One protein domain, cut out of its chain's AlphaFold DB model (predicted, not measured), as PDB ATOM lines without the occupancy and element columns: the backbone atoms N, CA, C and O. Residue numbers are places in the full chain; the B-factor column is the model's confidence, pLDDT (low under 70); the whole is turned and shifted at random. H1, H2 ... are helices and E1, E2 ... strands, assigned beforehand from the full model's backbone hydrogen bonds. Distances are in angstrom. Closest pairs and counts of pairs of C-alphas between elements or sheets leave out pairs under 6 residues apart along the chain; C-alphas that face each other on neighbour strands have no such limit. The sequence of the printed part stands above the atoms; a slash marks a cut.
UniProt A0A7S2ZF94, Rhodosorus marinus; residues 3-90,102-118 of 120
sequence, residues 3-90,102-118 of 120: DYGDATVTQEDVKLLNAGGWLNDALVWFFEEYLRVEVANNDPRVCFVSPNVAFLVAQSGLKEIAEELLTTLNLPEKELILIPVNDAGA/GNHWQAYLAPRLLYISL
ATOM      1  N   ASP A   3      -6.334 -34.069   0.538       90.00
ATOM      2  CA  ASP A   3      -6.691 -35.062  -0.463       90.00
ATOM      3  C   ASP A   3      -7.890 -35.873   0.039       90.00
ATOM      4  O   ASP A   3      -7.988 -36.177   1.234       90.00
ATOM      5  N   TYR A   4      -8.817 -36.178  -0.863       90.31
ATOM      6  CA  TYR A   4      -9.996 -36.992  -0.601       90.31
ATOM      7  C   TYR A   4     -10.331 -37.809  -1.846       90.31
ATOM      8  O   TYR A   4     -10.706 -37.245  -2.873       90.31
ATOM      9  N   GLY A   5     -10.171 -39.131  -1.757       88.31
ATOM     10  CA  GLY A   5     -10.173 -39.976  -2.949       88.31
ATOM     11  C   GLY A   5      -9.102 -39.503  -3.936       88.31
ATOM     12  O   GLY A   5      -7.947 -39.334  -3.545       88.31
ATOM     13  N   ASP A   6      -9.513 -39.234  -5.172       89.75
ATOM     14  CA  ASP A   6      -8.669 -38.700  -6.247       89.75
ATOM     15  C   ASP A   6      -8.746 -37.165  -6.367       89.75
ATOM     16  O   ASP A   6      -8.211 -36.579  -7.312       89.75
ATOM     17  N   ALA A   7      -9.438 -36.488  -5.446       92.56
ATOM     18  CA  ALA A   7      -9.534 -35.035  -5.423       92.56
ATOM     19  C   ALA A   7      -8.500 -34.406  -4.487       92.56
ATOM     20  O   ALA A   7      -8.359 -34.795  -3.326       92.56
ATOM     21  N   THR A   8      -7.847 -33.352  -4.973       94.06
ATOM     22  CA  THR A   8      -6.929 -32.518  -4.196       94.06
ATOM     23  C   THR A   8      -7.471 -31.098  -4.118       94.06
ATOM     24  O   THR A   8      -7.730 -30.469  -5.142       94.06
ATOM     25  N   VAL A   9      -7.603 -30.575  -2.896       93.12
ATOM     26  CA  VAL A   9      -8.121 -29.225  -2.629       93.12
ATOM     27  C   VAL A   9      -7.095 -28.402  -1.844       93.12
ATOM     28  O   VAL A   9      -6.526 -28.826  -0.827       93.12
ATOM     29  N   THR A  10      -6.837 -27.185  -2.310       93.81
ATOM     30  CA  THR A  10      -5.966 -26.200  -1.664       93.81
ATOM     31  C   THR A  10      -6.758 -25.228  -0.788       93.81
ATOM     32  O   THR A  10      -7.983 -25.178  -0.804       93.81
ATOM     33  N   GLN A  11      -6.051 -24.431   0.018       91.44
ATOM     34  CA  GLN A  11      -6.704 -23.380   0.805       91.44
ATOM     35  C   GLN A  11      -7.288 -22.274  -0.083       91.44
ATOM     36  O   GLN A  11      -8.291 -21.681   0.295       91.44
ATOM     37  N   GLU A  12      -6.691 -22.004  -1.247       89.38
ATOM     38  CA  GLU A  12      -7.232 -21.018  -2.188       89.38
ATOM     39  C   GLU A  12      -8.542 -21.504  -2.810       89.38
ATOM     40  O   GLU A  12      -9.480 -20.719  -2.908       89.38
ATOM     41  N   ASP A  13      -8.647 -22.800  -3.115       90.31
ATOM     42  CA  ASP A  13      -9.898 -23.396  -3.592       90.31
ATOM     43  C   ASP A  13     -11.001 -23.222  -2.542       90.31
ATOM     44  O   ASP A  13     -12.047 -22.656  -2.827       90.31
ATOM     45  N   VAL A  14     -10.744 -23.591  -1.281       90.19
ATOM     46  CA  VAL A  14     -11.733 -23.460  -0.191       90.19
ATOM     47  C   VAL A  14     -12.191 -22.013   0.016       90.19
ATOM     48  O   VAL A  14     -13.349 -21.786   0.367       90.19
ATOM     49  N   LYS A  15     -11.334 -21.011  -0.228       88.56
ATOM     50  CA  LYS A  15     -11.734 -19.597  -0.123       88.56
ATOM     51  C   LYS A  15     -12.829 -19.212  -1.119       88.56
ATOM     52  O   LYS A  15     -13.555 -18.262  -0.826       88.56
ATOM     53  N   LEU A  16     -12.977 -19.934  -2.235       86.94
ATOM     54  CA  LEU A  16     -14.052 -19.723  -3.210       86.94
ATOM     55  C   LEU A  16     -15.436 -20.091  -2.659       86.94
ATOM     56  O   LEU A  16     -16.432 -19.629  -3.198       86.94
ATOM     57  N   LEU A  17     -15.518 -20.859  -1.567       86.94
ATOM     58  CA  LEU A  17     -16.790 -21.173  -0.899       86.94
ATOM     59  C   LEU A  17     -17.360 -19.994  -0.090       86.94
ATOM     60  O   LEU A  17     -18.477 -20.076   0.418       86.94
ATOM     61  N   ASN A  18     -16.605 -18.902   0.066       85.44
ATOM     62  CA  ASN A  18     -17.136 -17.671   0.647       85.44
ATOM     63  C   ASN A  18     -18.113 -16.990  -0.328       85.44
ATOM     64  O   ASN A  18     -18.019 -17.161  -1.542       85.44
ATOM     65  N   ALA A  19     -19.041 -16.190   0.204       72.69
ATOM     66  CA  ALA A  19     -20.118 -15.581  -0.578       72.69
ATOM     67  C   ALA A  19     -19.613 -14.865  -1.851       72.69
ATOM     68  O   ALA A  19     -18.755 -13.983  -1.778       72.69
ATOM     69  N   GLY A  20     -20.188 -15.228  -3.002       71.25
ATOM     70  CA  GLY A  20     -19.882 -14.640  -4.310       71.25
ATOM     71  C   GLY A  20     -18.687 -15.257  -5.049       71.25
ATOM     72  O   GLY A  20     -18.348 -14.774  -6.130       71.25
ATOM     73  N   GLY A  21     -18.045 -16.292  -4.496       72.88
ATOM     74  CA  GLY A  21     -17.032 -17.072  -5.202       72.88
ATOM     75  C   GLY A  21     -17.652 -18.130  -6.119       72.88
ATOM     76  O   GLY A  21     -18.610 -18.805  -5.755       72.88
ATOM     77  N   TRP A  22     -17.093 -18.275  -7.321       79.81
ATOM     78  CA  TRP A  22     -17.454 -19.349  -8.245       79.81
ATOM     79  C   TRP A  22     -16.711 -20.623  -7.867       79.81
ATOM     80  O   TRP A  22     -15.508 -20.578  -7.604       79.81
ATOM     81  N   LEU A  23     -17.403 -21.763  -7.886       83.50
ATOM     82  CA  LEU A  23     -16.733 -23.050  -7.738       83.50
ATOM     83  C   LEU A  23     -15.758 -23.269  -8.892       83.50
ATOM     84  O   LEU A  23     -16.033 -22.905 -10.035       83.50
ATOM     85  N   ASN A  24     -14.630 -23.896  -8.591       87.38
ATOM     86  CA  ASN A  24     -13.686 -24.361  -9.592       87.38
ATOM     87  C   ASN A  24     -13.717 -25.890  -9.705       87.38
ATOM     88  O   ASN A  24     -14.335 -26.580  -8.892       87.38
ATOM     89  N   ASP A  25     -13.005 -26.412 -10.698       87.62
ATOM     90  CA  ASP A  25     -12.912 -27.838 -11.012       87.62
ATOM     91  C   ASP A  25     -12.483 -28.681  -9.803       87.62
ATOM     92  O   ASP A  25     -13.003 -29.775  -9.602       87.62
ATOM     93  N   ALA A  26     -11.575 -28.166  -8.963       90.56
ATOM     94  CA  ALA A  26     -11.091 -28.875  -7.778       90.56
ATOM     95  C   ALA A  26     -12.202 -29.089  -6.738       90.56
ATOM     96  O   ALA A  26     -12.330 -30.180  -6.185       90.56
ATOM     97  N   LEU A  27     -13.030 -28.070  -6.491       90.81
ATOM     98  CA  LEU A  27     -14.163 -28.173  -5.570       90.81
ATOM     99  C   LEU A  27     -15.294 -29.039  -6.129       90.81
ATOM    100  O   LEU A  27     -15.899 -29.801  -5.376       90.81
ATOM    101  N   VAL A  28     -15.563 -28.947  -7.436       90.00
ATOM    102  CA  VAL A  28     -16.544 -29.812  -8.107       90.00
ATOM    103  C   VAL A  28     -16.102 -31.272  -8.008       90.00
ATOM    104  O   VAL A  28     -16.869 -32.105  -7.535       90.00
ATOM    105  N   TRP A  29     -14.845 -31.568  -8.349       92.56
ATOM    106  CA  TRP A  29     -14.314 -32.928  -8.285       92.56
ATOM    107  C   TRP A  29     -14.280 -33.480  -6.858       92.56
ATOM    108  O   TRP A  29     -14.663 -34.621  -6.625       92.56
ATOM    109  N   PHE A  30     -13.910 -32.655  -5.875       93.75
ATOM    110  CA  PHE A  30     -13.992 -33.034  -4.465       93.75
ATOM    111  C   PHE A  30     -15.409 -33.441  -4.050       93.75
ATOM    112  O   PHE A  30     -15.586 -34.426  -3.333       93.75
ATOM    113  N   PHE A  31     -16.425 -32.703  -4.497       92.38
ATOM    114  CA  PHE A  31     -17.808 -33.040  -4.188       92.38
ATOM    115  C   PHE A  31     -18.256 -34.334  -4.879       92.38
ATOM    116  O   PHE A  31     -18.919 -35.155  -4.251       92.38
ATOM    117  N   GLU A  32     -17.865 -34.559  -6.131       92.00
ATOM    118  CA  GLU A  32     -18.143 -35.820  -6.828       92.00
ATOM    119  C   GLU A  32     -17.472 -37.018  -6.145       92.00
ATOM    120  O   GLU A  32     -18.114 -38.050  -5.958       92.00
ATOM    121  N   GLU A  33     -16.236 -36.865  -5.668       93.75
ATOM    122  CA  GLU A  33     -15.546 -37.891  -4.881       93.75
ATOM    123  C   GLU A  33     -16.241 -38.157  -3.541       93.75
ATOM    124  O   GLU A  33     -16.383 -39.309  -3.122       93.75
ATOM    125  N   TYR A  34     -16.744 -37.111  -2.880       93.62
ATOM    126  CA  TYR A  34     -17.593 -37.264  -1.700       93.62
ATOM    127  C   TYR A  34     -18.868 -38.054  -2.024       93.62
ATOM    128  O   TYR A  34     -19.189 -39.006  -1.314       93.62
ATOM    129  N   LEU A  35     -19.569 -37.725  -3.114       92.31
ATOM    130  CA  LEU A  35     -20.750 -38.474  -3.550       92.31
ATOM    131  C   LEU A  35     -20.407 -39.931  -3.869       92.31
ATOM    132  O   LEU A  35     -21.155 -40.827  -3.476       92.31
ATOM    133  N   ARG A  36     -19.276 -40.190  -4.531       93.25
ATOM    134  CA  ARG A  36     -18.812 -41.542  -4.858       93.25
ATOM    135  C   ARG A  36     -18.627 -42.392  -3.609       93.25
ATOM    136  O   ARG A  36     -19.102 -43.527  -3.568       93.25
ATOM    137  N   VAL A  37     -17.946 -41.853  -2.601       94.06
ATOM    138  CA  VAL A  37     -17.582 -42.602  -1.395       94.06
ATOM    139  C   VAL A  37     -18.742 -42.672  -0.405       94.06
ATOM    140  O   VAL A  37     -19.100 -43.762   0.026       94.06
ATOM    141  N   GLU A  38     -19.356 -41.542  -0.070       94.31
ATOM    142  CA  GLU A  38     -20.281 -41.443   1.068       94.31
ATOM    143  C   GLU A  38     -21.740 -41.699   0.679       94.31
ATOM    144  O   GLU A  38     -22.526 -42.177   1.494       94.31
ATOM    145  N   VAL A  39     -22.122 -41.392  -0.566       91.88
ATOM    146  CA  VAL A  39     -23.514 -41.531  -1.028       91.88
ATOM    147  C   VAL A  39     -23.691 -42.790  -1.869       91.88
ATOM    148  O   VAL A  39     -24.589 -43.588  -1.611       91.88
ATOM    149  N   ALA A  40     -22.828 -42.989  -2.862       91.56
ATOM    150  CA  ALA A  40     -22.863 -44.153  -3.737       91.56
ATOM    151  C   ALA A  40     -22.143 -45.371  -3.138       91.56
ATOM    152  O   ALA A  40     -22.242 -46.453  -3.707       91.56
ATOM    153  N   ASN A  41     -21.427 -45.226  -2.015       94.62
ATOM    154  CA  ASN A  41     -20.675 -46.308  -1.368       94.62
ATOM    155  C   ASN A  41     -19.773 -47.087  -2.347       94.62
ATOM    156  O   ASN A  41     -19.671 -48.313  -2.290       94.62
ATOM    157  N   ASN A  42     -19.144 -46.372  -3.284       93.06
ATOM    158  CA  ASN A  42     -18.326 -46.938  -4.356       93.06
ATOM    159  C   ASN A  42     -19.050 -47.987  -5.220       93.06
ATOM    160  O   ASN A  42     -18.413 -48.922  -5.709       93.06
ATOM    161  N   ASP A  43     -20.366 -47.849  -5.416       94.44
ATOM    162  CA  ASP A  43     -21.129 -48.734  -6.293       94.44
ATOM    163  C   ASP A  43     -20.540 -48.700  -7.717       94.44
ATOM    164  O   ASP A  43     -20.562 -47.650  -8.367       94.44
ATOM    165  N   PRO A  44     -20.033 -49.833  -8.241       92.50
ATOM    166  CA  PRO A  44     -19.389 -49.876  -9.550       92.50
ATOM    167  C   PRO A  44     -20.344 -49.560 -10.706       92.50
ATOM    168  O   PRO A  44     -19.881 -49.339 -11.826       92.50
ATOM    169  N   ARG A  45     -21.658 -49.541 -10.468       92.62
ATOM    170  CA  ARG A  45     -22.685 -49.182 -11.455       92.62
ATOM    171  C   ARG A  45     -22.844 -47.670 -11.601       92.62
ATOM    172  O   ARG A  45     -23.474 -47.231 -12.559       92.62
ATOM    173  N   VAL A  46     -22.260 -46.888 -10.692       91.88
ATOM    174  CA  VAL A  46     -22.223 -45.426 -10.753       91.88
ATOM    175  C   VAL A  46     -20.834 -44.978 -11.204       91.88
ATOM    176  O   VAL A  46     -19.817 -45.478 -10.728       91.88
ATOM    177  N   CYS A  47     -20.774 -44.036 -12.138       91.31
ATOM    178  CA  CYS A  47     -19.531 -43.440 -12.607       91.31
ATOM    179  C   CYS A  47     -19.577 -41.921 -12.459       91.31
ATOM    180  O   CYS A  47     -20.563 -41.290 -12.828       91.31
ATOM    181  N   PHE A  48     -18.496 -41.355 -11.939       90.56
ATOM    182  CA  PHE A  48     -18.273 -39.919 -11.827       90.56
ATOM    183  C   PHE A  48     -17.110 -39.562 -12.755       90.56
ATOM    184  O   PHE A  48     -16.066 -40.216 -12.710       90.56
ATOM    185  N   VAL A  49     -17.299 -38.580 -13.633       87.25
ATOM    186  CA  VAL A  49     -16.290 -38.154 -14.611       87.25
ATOM    187  C   VAL A  49     -15.680 -36.845 -14.140       87.25
ATOM    188  O   VAL A  49     -16.398 -35.871 -14.000       87.25
ATOM    189  N   SER A  50     -14.361 -36.779 -13.951       88.94
ATOM    190  CA  SER A  50     -13.742 -35.523 -13.501       88.94
ATOM    191  C   SER A  50     -13.963 -34.358 -14.491       88.94
ATOM    192  O   SER A  50     -13.990 -34.586 -15.709       88.94
ATOM    193  N   PRO A  51     -14.024 -33.096 -14.015       85.75
ATOM    194  CA  PRO A  51     -14.166 -31.911 -14.870       85.75
ATOM    195  C   PRO A  51     -13.153 -31.821 -16.014       85.75
ATOM    196  O   PRO A  51     -13.524 -31.507 -17.143       85.75
ATOM    197  N   ASN A  52     -11.892 -32.190 -15.763       83.75
ATOM    198  CA  ASN A  52     -10.838 -32.188 -16.782       83.75
ATOM    199  C   ASN A  52     -11.141 -33.153 -17.935       83.75
ATOM    200  O   ASN A  52     -10.937 -32.827 -19.105       83.75
ATOM    201  N   VAL A  53     -11.636 -34.347 -17.605       83.00
ATOM    202  CA  VAL A  53     -11.993 -35.371 -18.592       83.00
ATOM    203  C   VAL A  53     -13.232 -34.943 -19.376       83.00
ATOM    204  O   VAL A  53     -13.250 -35.054 -20.602       83.00
ATOM    205  N   ALA A  54     -14.239 -34.395 -18.694       81.69
ATOM    206  CA  ALA A  54     -15.435 -33.869 -19.340       81.69
ATOM    207  C   ALA A  54     -15.106 -32.721 -20.313       81.69
ATOM    208  O   ALA A  54     -15.571 -32.721 -21.455       81.69
ATOM    209  N   PHE A  55     -14.243 -31.787 -19.901       80.31
ATOM    210  CA  PHE A  55     -13.772 -30.689 -20.744       80.31
ATOM    211  C   PHE A  55     -12.980 -31.194 -21.955       80.31
ATOM    212  O   PHE A  55     -13.213 -30.737 -23.073       80.31
ATOM    213  N   LEU A  56     -12.089 -32.175 -21.766       77.94
ATOM    214  CA  LEU A  56     -11.324 -32.777 -22.859       77.94
ATOM    215  C   LEU A  56     -12.242 -33.403 -23.919       77.94
ATOM    216  O   LEU A  56     -12.049 -33.177 -25.116       77.94
ATOM    217  N   VAL A  57     -13.268 -34.149 -23.500       75.12
ATOM    218  CA  VAL A  57     -14.249 -34.731 -24.429       75.12
ATOM    219  C   VAL A  57     -15.026 -33.637 -25.155       75.12
ATOM    220  O   VAL A  57     -15.165 -33.703 -26.374       75.12
ATOM    221  N   ALA A  58     -15.478 -32.608 -24.437       72.94
ATOM    222  CA  ALA A  58     -16.240 -31.514 -25.027       72.94
ATOM    223  C   ALA A  58     -15.428 -30.709 -26.061       72.94
ATOM    224  O   ALA A  58     -15.967 -30.327 -27.098       72.94
ATOM    225  N   GLN A  59     -14.139 -30.468 -25.800       70.62
ATOM    226  CA  GLN A  59     -13.278 -29.641 -26.655       70.62
ATOM    227  C   GLN A  59     -12.623 -30.402 -27.799       70.62
ATOM    228  O   GLN A  59     -12.286 -29.805 -28.821       70.62
ATOM    229  N   SER A  60     -12.390 -31.703 -27.631       67.69
ATOM    230  CA  SER A  60     -11.634 -32.461 -28.621       67.69
ATOM    231  C   SER A  60     -12.340 -32.513 -29.971       67.69
ATOM    232  O   SER A  60     -11.660 -32.553 -30.987       67.69
ATOM    233  N   GLY A  61     -13.680 -32.522 -30.016       60.38
ATOM    234  CA  GLY A  61     -14.439 -32.731 -31.259       60.38
ATOM    235  C   GLY A  61     -14.107 -34.057 -31.971       60.38
ATOM    236  O   GLY A  61     -14.624 -34.322 -33.054       60.38
ATOM    237  N   LEU A  62     -13.246 -34.877 -31.362       63.16
ATOM    238  CA  LEU A  62     -12.696 -36.117 -31.877       63.16
ATOM    239  C   LEU A  62     -13.499 -37.244 -31.252       63.16
ATOM    240  O   LEU A  62     -13.418 -37.517 -30.051       63.16
ATOM    241  N   LYS A  63     -14.295 -37.891 -32.098       72.00
ATOM    242  CA  LYS A  63     -15.118 -39.045 -31.742       72.00
ATOM    243  C   LYS A  63     -14.279 -40.143 -31.081       72.00
ATOM    244  O   LYS A  63     -14.765 -40.820 -30.185       72.00
ATOM    245  N   GLU A  64     -13.016 -40.253 -31.473       76.69
ATOM    246  CA  GLU A  64     -12.048 -41.226 -30.982       76.69
ATOM    247  C   GLU A  64     -11.763 -41.059 -29.483       76.69
ATOM    248  O   GLU A  64     -11.752 -42.046 -28.754       76.69
ATOM    249  N   ILE A  65     -11.609 -39.822 -28.991       74.06
ATOM    250  CA  ILE A  65     -11.346 -39.558 -27.563       74.06
ATOM    251  C   ILE A  65     -12.584 -39.889 -26.723       74.06
ATOM    252  O   ILE A  65     -12.480 -40.455 -25.636       74.06
ATOM    253  N   ALA A  66     -13.774 -39.580 -27.244       72.88
ATOM    254  CA  ALA A  66     -15.022 -39.963 -26.597       72.88
ATOM    255  C   ALA A  66     -15.197 -41.496 -26.557       72.88
ATOM    256  O   ALA A  66     -15.604 -42.036 -25.531       72.88
ATOM    257  N   GLU A  67     -14.864 -42.207 -27.638       77.81
ATOM    258  CA  GLU A  67     -14.919 -43.675 -27.713       77.81
ATOM    259  C   GLU A  67     -13.913 -44.356 -26.773       77.81
ATOM    260  O   GLU A  67     -14.255 -45.326 -26.085       77.81
ATOM    261  N   GLU A  68     -12.695 -43.826 -26.684       81.31
ATOM    262  CA  GLU A  68     -11.674 -44.311 -25.755       81.31
ATOM    263  C   GLU A  68     -12.101 -44.100 -24.298       81.31
ATOM    264  O   GLU A  68     -11.940 -45.002 -23.469       81.31
ATOM    265  N   LEU A  69     -12.736 -42.966 -23.985       77.12
ATOM    266  CA  LEU A  69     -13.273 -42.712 -22.651       77.12
ATOM    267  C   LEU A  69     -14.426 -43.662 -22.295       77.12
ATOM    268  O   LEU A  69     -14.440 -44.226 -21.199       77.12
ATOM    269  N   LEU A  70     -15.374 -43.859 -23.221       76.31
ATOM    270  CA  LEU A  70     -16.488 -44.802 -23.053       76.31
ATOM    271  C   LEU A  70     -15.977 -46.202 -22.705       76.31
ATOM    272  O   LEU A  70     -16.552 -46.868 -21.843       76.31
ATOM    273  N   THR A  71     -14.892 -46.614 -23.360       84.06
ATOM    274  CA  THR A  71     -14.259 -47.918 -23.157       84.06
ATOM    275  C   THR A  71     -13.499 -47.970 -21.834       84.06
ATOM    276  O   THR A  71     -13.717 -48.879 -21.046       84.06
ATOM    277  N   THR A  72     -12.652 -46.980 -21.545       85.12
ATOM    278  CA  THR A  72     -11.785 -46.972 -20.352       85.12
ATOM    279  C   THR A  72     -12.583 -46.937 -19.049       85.12
ATOM    280  O   THR A  72     -12.204 -47.570 -18.066       85.12
ATOM    281  N   LEU A  73     -13.707 -46.216 -19.033       83.38
ATOM    282  CA  LEU A  73     -14.559 -46.085 -17.849       83.38
ATOM    283  C   LEU A  73     -15.690 -47.130 -17.792       83.38
ATOM    284  O   LEU A  73     -16.521 -47.077 -16.880       83.38
ATOM    285  N   ASN A  74     -15.750 -48.065 -18.750       86.81
ATOM    286  CA  ASN A  74     -16.857 -49.011 -18.933       86.81
ATOM    287  C   ASN A  74     -18.233 -48.321 -18.867       86.81
ATOM    288  O   ASN A  74     -19.176 -48.844 -18.271       86.81
ATOM    289  N   LEU A  75     -18.357 -47.126 -19.459       83.38
ATOM    290  CA  LEU A  75     -19.578 -46.314 -19.390       83.38
ATOM    291  C   LEU A  75     -20.840 -47.051 -19.876       83.38
ATOM    292  O   LEU A  75     -21.887 -46.866 -19.255       83.38
ATOM    293  N   PRO A  76     -20.795 -47.915 -20.914       84.31
ATOM    294  CA  PRO A  76     -21.973 -48.674 -21.341       84.31
ATOM    295  C   PRO A  76     -22.565 -49.609 -20.277       84.31
ATOM    296  O   PRO A  76     -23.742 -49.956 -20.385       84.31
ATOM    297  N   GLU A  77     -21.771 -50.011 -19.280       87.12
ATOM    298  CA  GLU A  77     -22.164 -50.919 -18.193       87.12
ATOM    299  C   GLU A  77     -22.665 -50.172 -16.946       87.12
ATOM    300  O   GLU A  77     -23.112 -50.799 -15.985       87.12
ATOM    301  N   LYS A  78     -22.583 -48.836 -16.932       87.25
ATOM    302  CA  LYS A  78     -23.001 -48.014 -15.794       87.25
ATOM    303  C   LYS A  78     -24.506 -47.769 -15.843       87.25
ATOM    304  O   LYS A  78     -25.061 -47.408 -16.880       87.25
ATOM    305  N   GLU A  79     -25.158 -47.929 -14.697       90.00
ATOM    306  CA  GLU A  79     -26.563 -47.560 -14.505       90.00
ATOM    307  C   GLU A  79     -26.717 -46.044 -14.325       90.00
ATOM    308  O   GLU A  79     -27.758 -45.482 -14.665       90.00
ATOM    309  N   LEU A  80     -25.668 -45.382 -13.821       87.06
ATOM    310  CA  LEU A  80     -25.640 -43.945 -13.601       87.06
ATOM    311  C   LEU A  80     -24.269 -43.360 -13.951       87.06
ATOM    312  O   LEU A  80     -23.239 -43.866 -13.514       87.06
ATOM    313  N   ILE A  81     -24.261 -42.264 -14.710       85.50
ATOM    314  CA  ILE A  81     -23.048 -41.502 -15.032       85.50
ATOM    315  C   ILE A  81     -23.292 -40.035 -14.680       85.50
ATOM    316  O   ILE A  81     -24.290 -39.462 -15.128       85.50
ATOM    317  N   LEU A  82     -22.385 -39.452 -13.898       86.94
ATOM    318  CA  LEU A  82     -22.331 -38.031 -13.588       86.94
ATOM    319  C   LEU A  82     -21.186 -37.378 -14.367       86.94
ATOM    320  O   LEU A  82     -20.041 -37.815 -14.265       86.94
ATOM    321  N   ILE A  83     -21.513 -36.360 -15.164       84.06
ATOM    322  CA  ILE A  83     -20.547 -35.585 -15.947       84.06
ATOM    323  C   ILE A  83     -20.721 -34.099 -15.608       84.06
ATOM    324  O   ILE A  83     -21.752 -33.522 -15.971       84.06
ATOM    325  N   PRO A  84     -19.743 -33.452 -14.960       82.81
ATOM    326  CA  PRO A  84     -19.746 -32.018 -14.751       82.81
ATOM    327  C   PRO A  84     -19.413 -31.327 -16.074       82.81
ATOM    328  O   PRO A  84     -18.522 -31.727 -16.820       82.81
ATOM    329  N   VAL A  85     -20.140 -30.269 -16.388       74.06
ATOM    330  CA  VAL A  85     -19.986 -29.475 -17.599       74.06
ATOM    331  C   VAL A  85     -19.846 -28.025 -17.207       74.06
ATOM    332  O   VAL A  85     -20.671 -27.470 -16.489       74.06
ATOM    333  N   ASN A  86     -18.788 -27.417 -17.711       73.75
ATOM    334  CA  ASN A  86     -18.519 -26.005 -17.554       73.75
ATOM    335  C   ASN A  86     -18.838 -25.286 -18.871       73.75
ATOM    336  O   ASN A  86     -18.533 -25.807 -19.944       73.75
ATOM    337  N   ASP A  87     -19.431 -24.096 -18.804       66.69
ATOM    338  CA  ASP A  87     -19.669 -23.237 -19.968       66.69
ATOM    339  C   ASP A  87     -18.417 -22.477 -20.453       66.69
ATOM    340  O   ASP A  87     -18.508 -21.691 -21.400       66.69
ATOM    341  N   ALA A  88     -17.253 -22.715 -19.834       61.50
ATOM    342  CA  ALA A  88     -15.963 -22.170 -20.254       61.50
ATOM    343  C   ALA A  88     -15.778 -22.283 -21.785       61.50
ATOM    344  O   ALA A  88     -15.766 -23.379 -22.346       61.50
ATOM    345  N   GLY A  89     -15.659 -21.122 -22.448       48.34
ATOM    346  CA  GLY A  89     -15.839 -20.910 -23.892       48.34
ATOM    347  C   GLY A  89     -15.362 -22.037 -24.818       48.34
ATOM    348  O   GLY A  89     -14.169 -22.276 -24.997       48.34
ATOM    349  N   ALA A  90     -16.321 -22.686 -25.478       43.41
ATOM    350  CA  ALA A  90     -16.135 -23.778 -26.434       43.41
ATOM    351  C   ALA A  90     -15.811 -23.290 -27.863       43.41
ATOM    352  O   ALA A  90     -16.546 -23.564 -28.811       43.41
ATOM    353  N   GLY A 102     -14.917 -20.148 -17.129       50.72
ATOM    354  CA  GLY A 102     -16.315 -20.544 -17.165       50.72
ATOM    355  C   GLY A 102     -17.053 -19.915 -15.997       50.72
ATOM    356  O   GLY A 102     -16.509 -19.829 -14.897       50.72
ATOM    357  N   ASN A 103     -18.260 -19.433 -16.257       51.22
ATOM    358  CA  ASN A 103     -19.124 -18.773 -15.282       51.22
ATOM    359  C   ASN A 103     -20.441 -19.542 -15.141       51.22
ATOM    360  O   ASN A 103     -21.472 -18.952 -14.834       51.22
ATOM    361  N   HIS A 104     -20.458 -20.839 -15.427       54.62
ATOM    362  CA  HIS A 104     -21.608 -21.679 -15.154       54.62
ATOM    363  C   HIS A 104     -21.204 -23.151 -15.105       54.62
ATOM    364  O   HIS A 104     -20.709 -23.707 -16.085       54.62
ATOM    365  N   TRP A 105     -21.478 -23.794 -13.970       53.84
ATOM    366  CA  TRP A 105     -21.403 -25.243 -13.840       53.84
ATOM    367  C   TRP A 105     -22.774 -25.872 -14.046       53.84
ATOM    368  O   TRP A 105     -23.793 -25.433 -13.514       53.84
ATOM    369  N   GLN A 106     -22.775 -26.948 -14.807       53.50
ATOM    370  CA  GLN A 106     -23.892 -27.838 -15.048       53.50
ATOM    371  C   GLN A 106     -23.411 -29.256 -14.738       53.50
ATOM    372  O   GLN A 106     -22.223 -29.539 -14.823       53.50
ATOM    373  N   ALA A 107     -24.302 -30.163 -14.374       48.50
ATOM    374  CA  ALA A 107     -23.987 -31.575 -14.234       48.50
ATOM    375  C   ALA A 107     -25.021 -32.392 -15.011       48.50
ATOM    376  O   ALA A 107     -26.230 -32.167 -14.923       48.50
ATOM    377  N   TYR A 108     -24.543 -33.350 -15.791       49.16
ATOM    378  CA  TYR A 108     -25.377 -34.293 -16.518       49.16
ATOM    379  C   TYR A 108     -25.416 -35.588 -15.723       49.16
ATOM    380  O   TYR A 108     -24.386 -36.214 -15.494       49.16
ATOM    381  N   LEU A 109     -26.609 -35.971 -15.284       42.50
ATOM    382  CA  LEU A 109     -26.882 -37.127 -14.447       42.50
ATOM    383  C   LEU A 109     -27.730 -38.106 -15.245       42.50
ATOM    384  O   LEU A 109     -28.934 -37.968 -15.359       42.50
ATOM    385  N   ALA A 110     -27.114 -39.068 -15.897       44.75
ATOM    386  CA  ALA A 110     -27.778 -39.879 -16.900       44.75
ATOM    387  C   ALA A 110     -28.433 -41.154 -16.326       44.75
ATOM    388  O   ALA A 110     -27.671 -41.979 -15.846       44.75
ATOM    389  N   PRO A 111     -29.732 -41.477 -16.559       52.84
ATOM    390  CA  PRO A 111     -30.155 -42.880 -16.674       52.84
ATOM    391  C   PRO A 111     -29.719 -43.468 -18.037       52.84
ATOM    392  O   PRO A 111     -30.186 -44.530 -18.432       52.84
ATOM    393  N   ARG A 112     -28.828 -42.760 -18.767       41.41
ATOM    394  CA  ARG A 112     -28.870 -42.282 -20.183       41.41
ATOM    395  C   ARG A 112     -29.489 -40.874 -20.458       41.41
ATOM    396  O   ARG A 112     -30.257 -40.701 -21.390       41.41
ATOM    397  N   LEU A 113     -29.005 -39.871 -19.712       37.62
ATOM    398  CA  LEU A 113     -29.142 -38.387 -19.722       37.62
ATOM    399  C   LEU A 113     -30.354 -37.748 -18.999       37.62
ATOM    400  O   LEU A 113     -31.443 -37.635 -19.545       37.62
ATOM    401  N   LEU A 114     -30.117 -37.263 -17.770       34.09
ATOM    402  CA  LEU A 114     -30.923 -36.310 -16.990       34.09
ATOM    403  C   LEU A 114     -30.024 -35.122 -16.596       34.09
ATOM    404  O   LEU A 114     -28.801 -35.188 -16.687       34.09
ATOM    405  N   TYR A 115     -30.635 -34.023 -16.179       37.69
ATOM    406  CA  TYR A 115     -30.017 -32.707 -16.034       37.69
ATOM    407  C   TYR A 115     -30.043 -32.261 -14.569       37.69
ATOM    408  O   TYR A 115     -31.110 -32.269 -13.953       37.69
ATOM    409  N   ILE A 116     -28.894 -31.855 -14.022       41.59
ATOM    410  CA  ILE A 116     -28.791 -31.171 -12.731       41.59
ATOM    411  C   ILE A 116     -27.952 -29.907 -12.917       41.59
ATOM    412  O   ILE A 116     -26.735 -29.964 -13.043       41.59
ATOM    413  N   SER A 117     -28.592 -28.740 -12.890       38.97
ATOM    414  CA  SER A 117     -27.860 -27.485 -12.712       38.97
ATOM    415  C   SER A 117     -27.518 -27.295 -11.243       38.97
ATOM    416  O   SER A 117     -28.406 -27.176 -10.397       38.97
ATOM    417  N   LEU A 118     -26.221 -27.237 -10.955       41.97
ATOM    418  CA  LEU A 118     -25.713 -26.785  -9.671       41.97
ATOM    419  C   LEU A 118     -25.642 -25.253  -9.712       41.97
ATOM    420  O   LEU A 118     -24.674 -24.674 -10.196       41.97
TER     421      LEU A 118
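This is residues 3 to 90 and 102 to 118 of the 120 residues of a protein of Rhodosorus marinus (UniProt A0A7S2ZF94). Picture a small four-stranded sheet with one long helix, H2, over one face and running along its strands, while the strand E1 sits beside H2 and H1 lies farther out. Past the end of E2, H3 stands beside E3 at the sheet's level, with H4 near it. The printed part has 105 residues, with four named helices and five strands in the order E1 H1 H2 E2 H3 H4 E3 E4 E5; its class is mixed, helices and strands. The mixed sheet has the order E2 E3 E4 E5. The whole is compact, with a radius of gyration of the C-alphas of 14.0 A and spans of 38 by 34 by 23 A.

Start at E1, residues 7 to 9, which pairs with no named strand; residues 3 to 4 pair antiparallel with its residues 7 to 8. H1, residues 11 to 15, only just touches H2, residues 25 to 39, with 3 pairs of C-alphas within 8 A; the closest are Asp 13 and Leu 27, 6.7 A. E1 comes closest to H2 at the C-alphas of Ala 7 and Phe 30, 5.0 A. Next find E2, residues 46 to 48, parallel to E3, residues 80 to 86; N 47 and O 80 are 2.8 A apart, within hydrogen-bond range. H2 is on one face of the sheet in two layers, helix over strands, at a height over the sheet of 9.7 A. It lies over E3 and only just over E2, with 3 C-alphas, and runs along the strands, at 13 degrees to E3 on the local plane. H3, residues 51 to 60, stands at the sheet's level and touches H2 through residues 25 to 29 of H2 alone, at a steep tilt of 60 degrees, opposite ways; the closest C-alphas are Asp 25 and Pro 51, 5.7 A. H4, residues 63 to 72, is close to H3 but not clearly touching, with the C-alphas of Val 57 and Ala 66 5.7 A apart. E2, H3, H4 and E3 make a strand-helix-strand unit, parallel strands joined through helices, with a right-handed crossover. E4, residues 105 to 110, is antiparallel to E3, with N 85 and O 106 at 2.7 A, and forms a hairpin with E5, residues 114 to 116, with N 109 and O 114 at 2.7 A. In H1, H2, H3 and H4 every O i to N i+4 pair is within hydrogen-bond range.

Find C-alpha 7, where E1 begins, at (-9.534, -35.035, -5.423). From C-alpha 25 at (-12.912, -27.838, -11.012), H2 runs 20.0 A. H3 and H4 are 14.0 A and 14.3 A long, E3 19.7 A and E4 16.3 A. E5 ends at C-alpha 116, (-28.791, -31.171, -12.731).

The C-alphas farthest apart are those of Ala 19 and Glu 64, 40.6 A. Residues 91 to 101 are not printed, and C-alphas 90 and 102 are 9.8 A apart across the cut. Of the links that are printed whole, none is long. The mean pLDDT of the printed part is 77.6; residues 60 to 62, 87 to 90 and 102 to 118 are under 70.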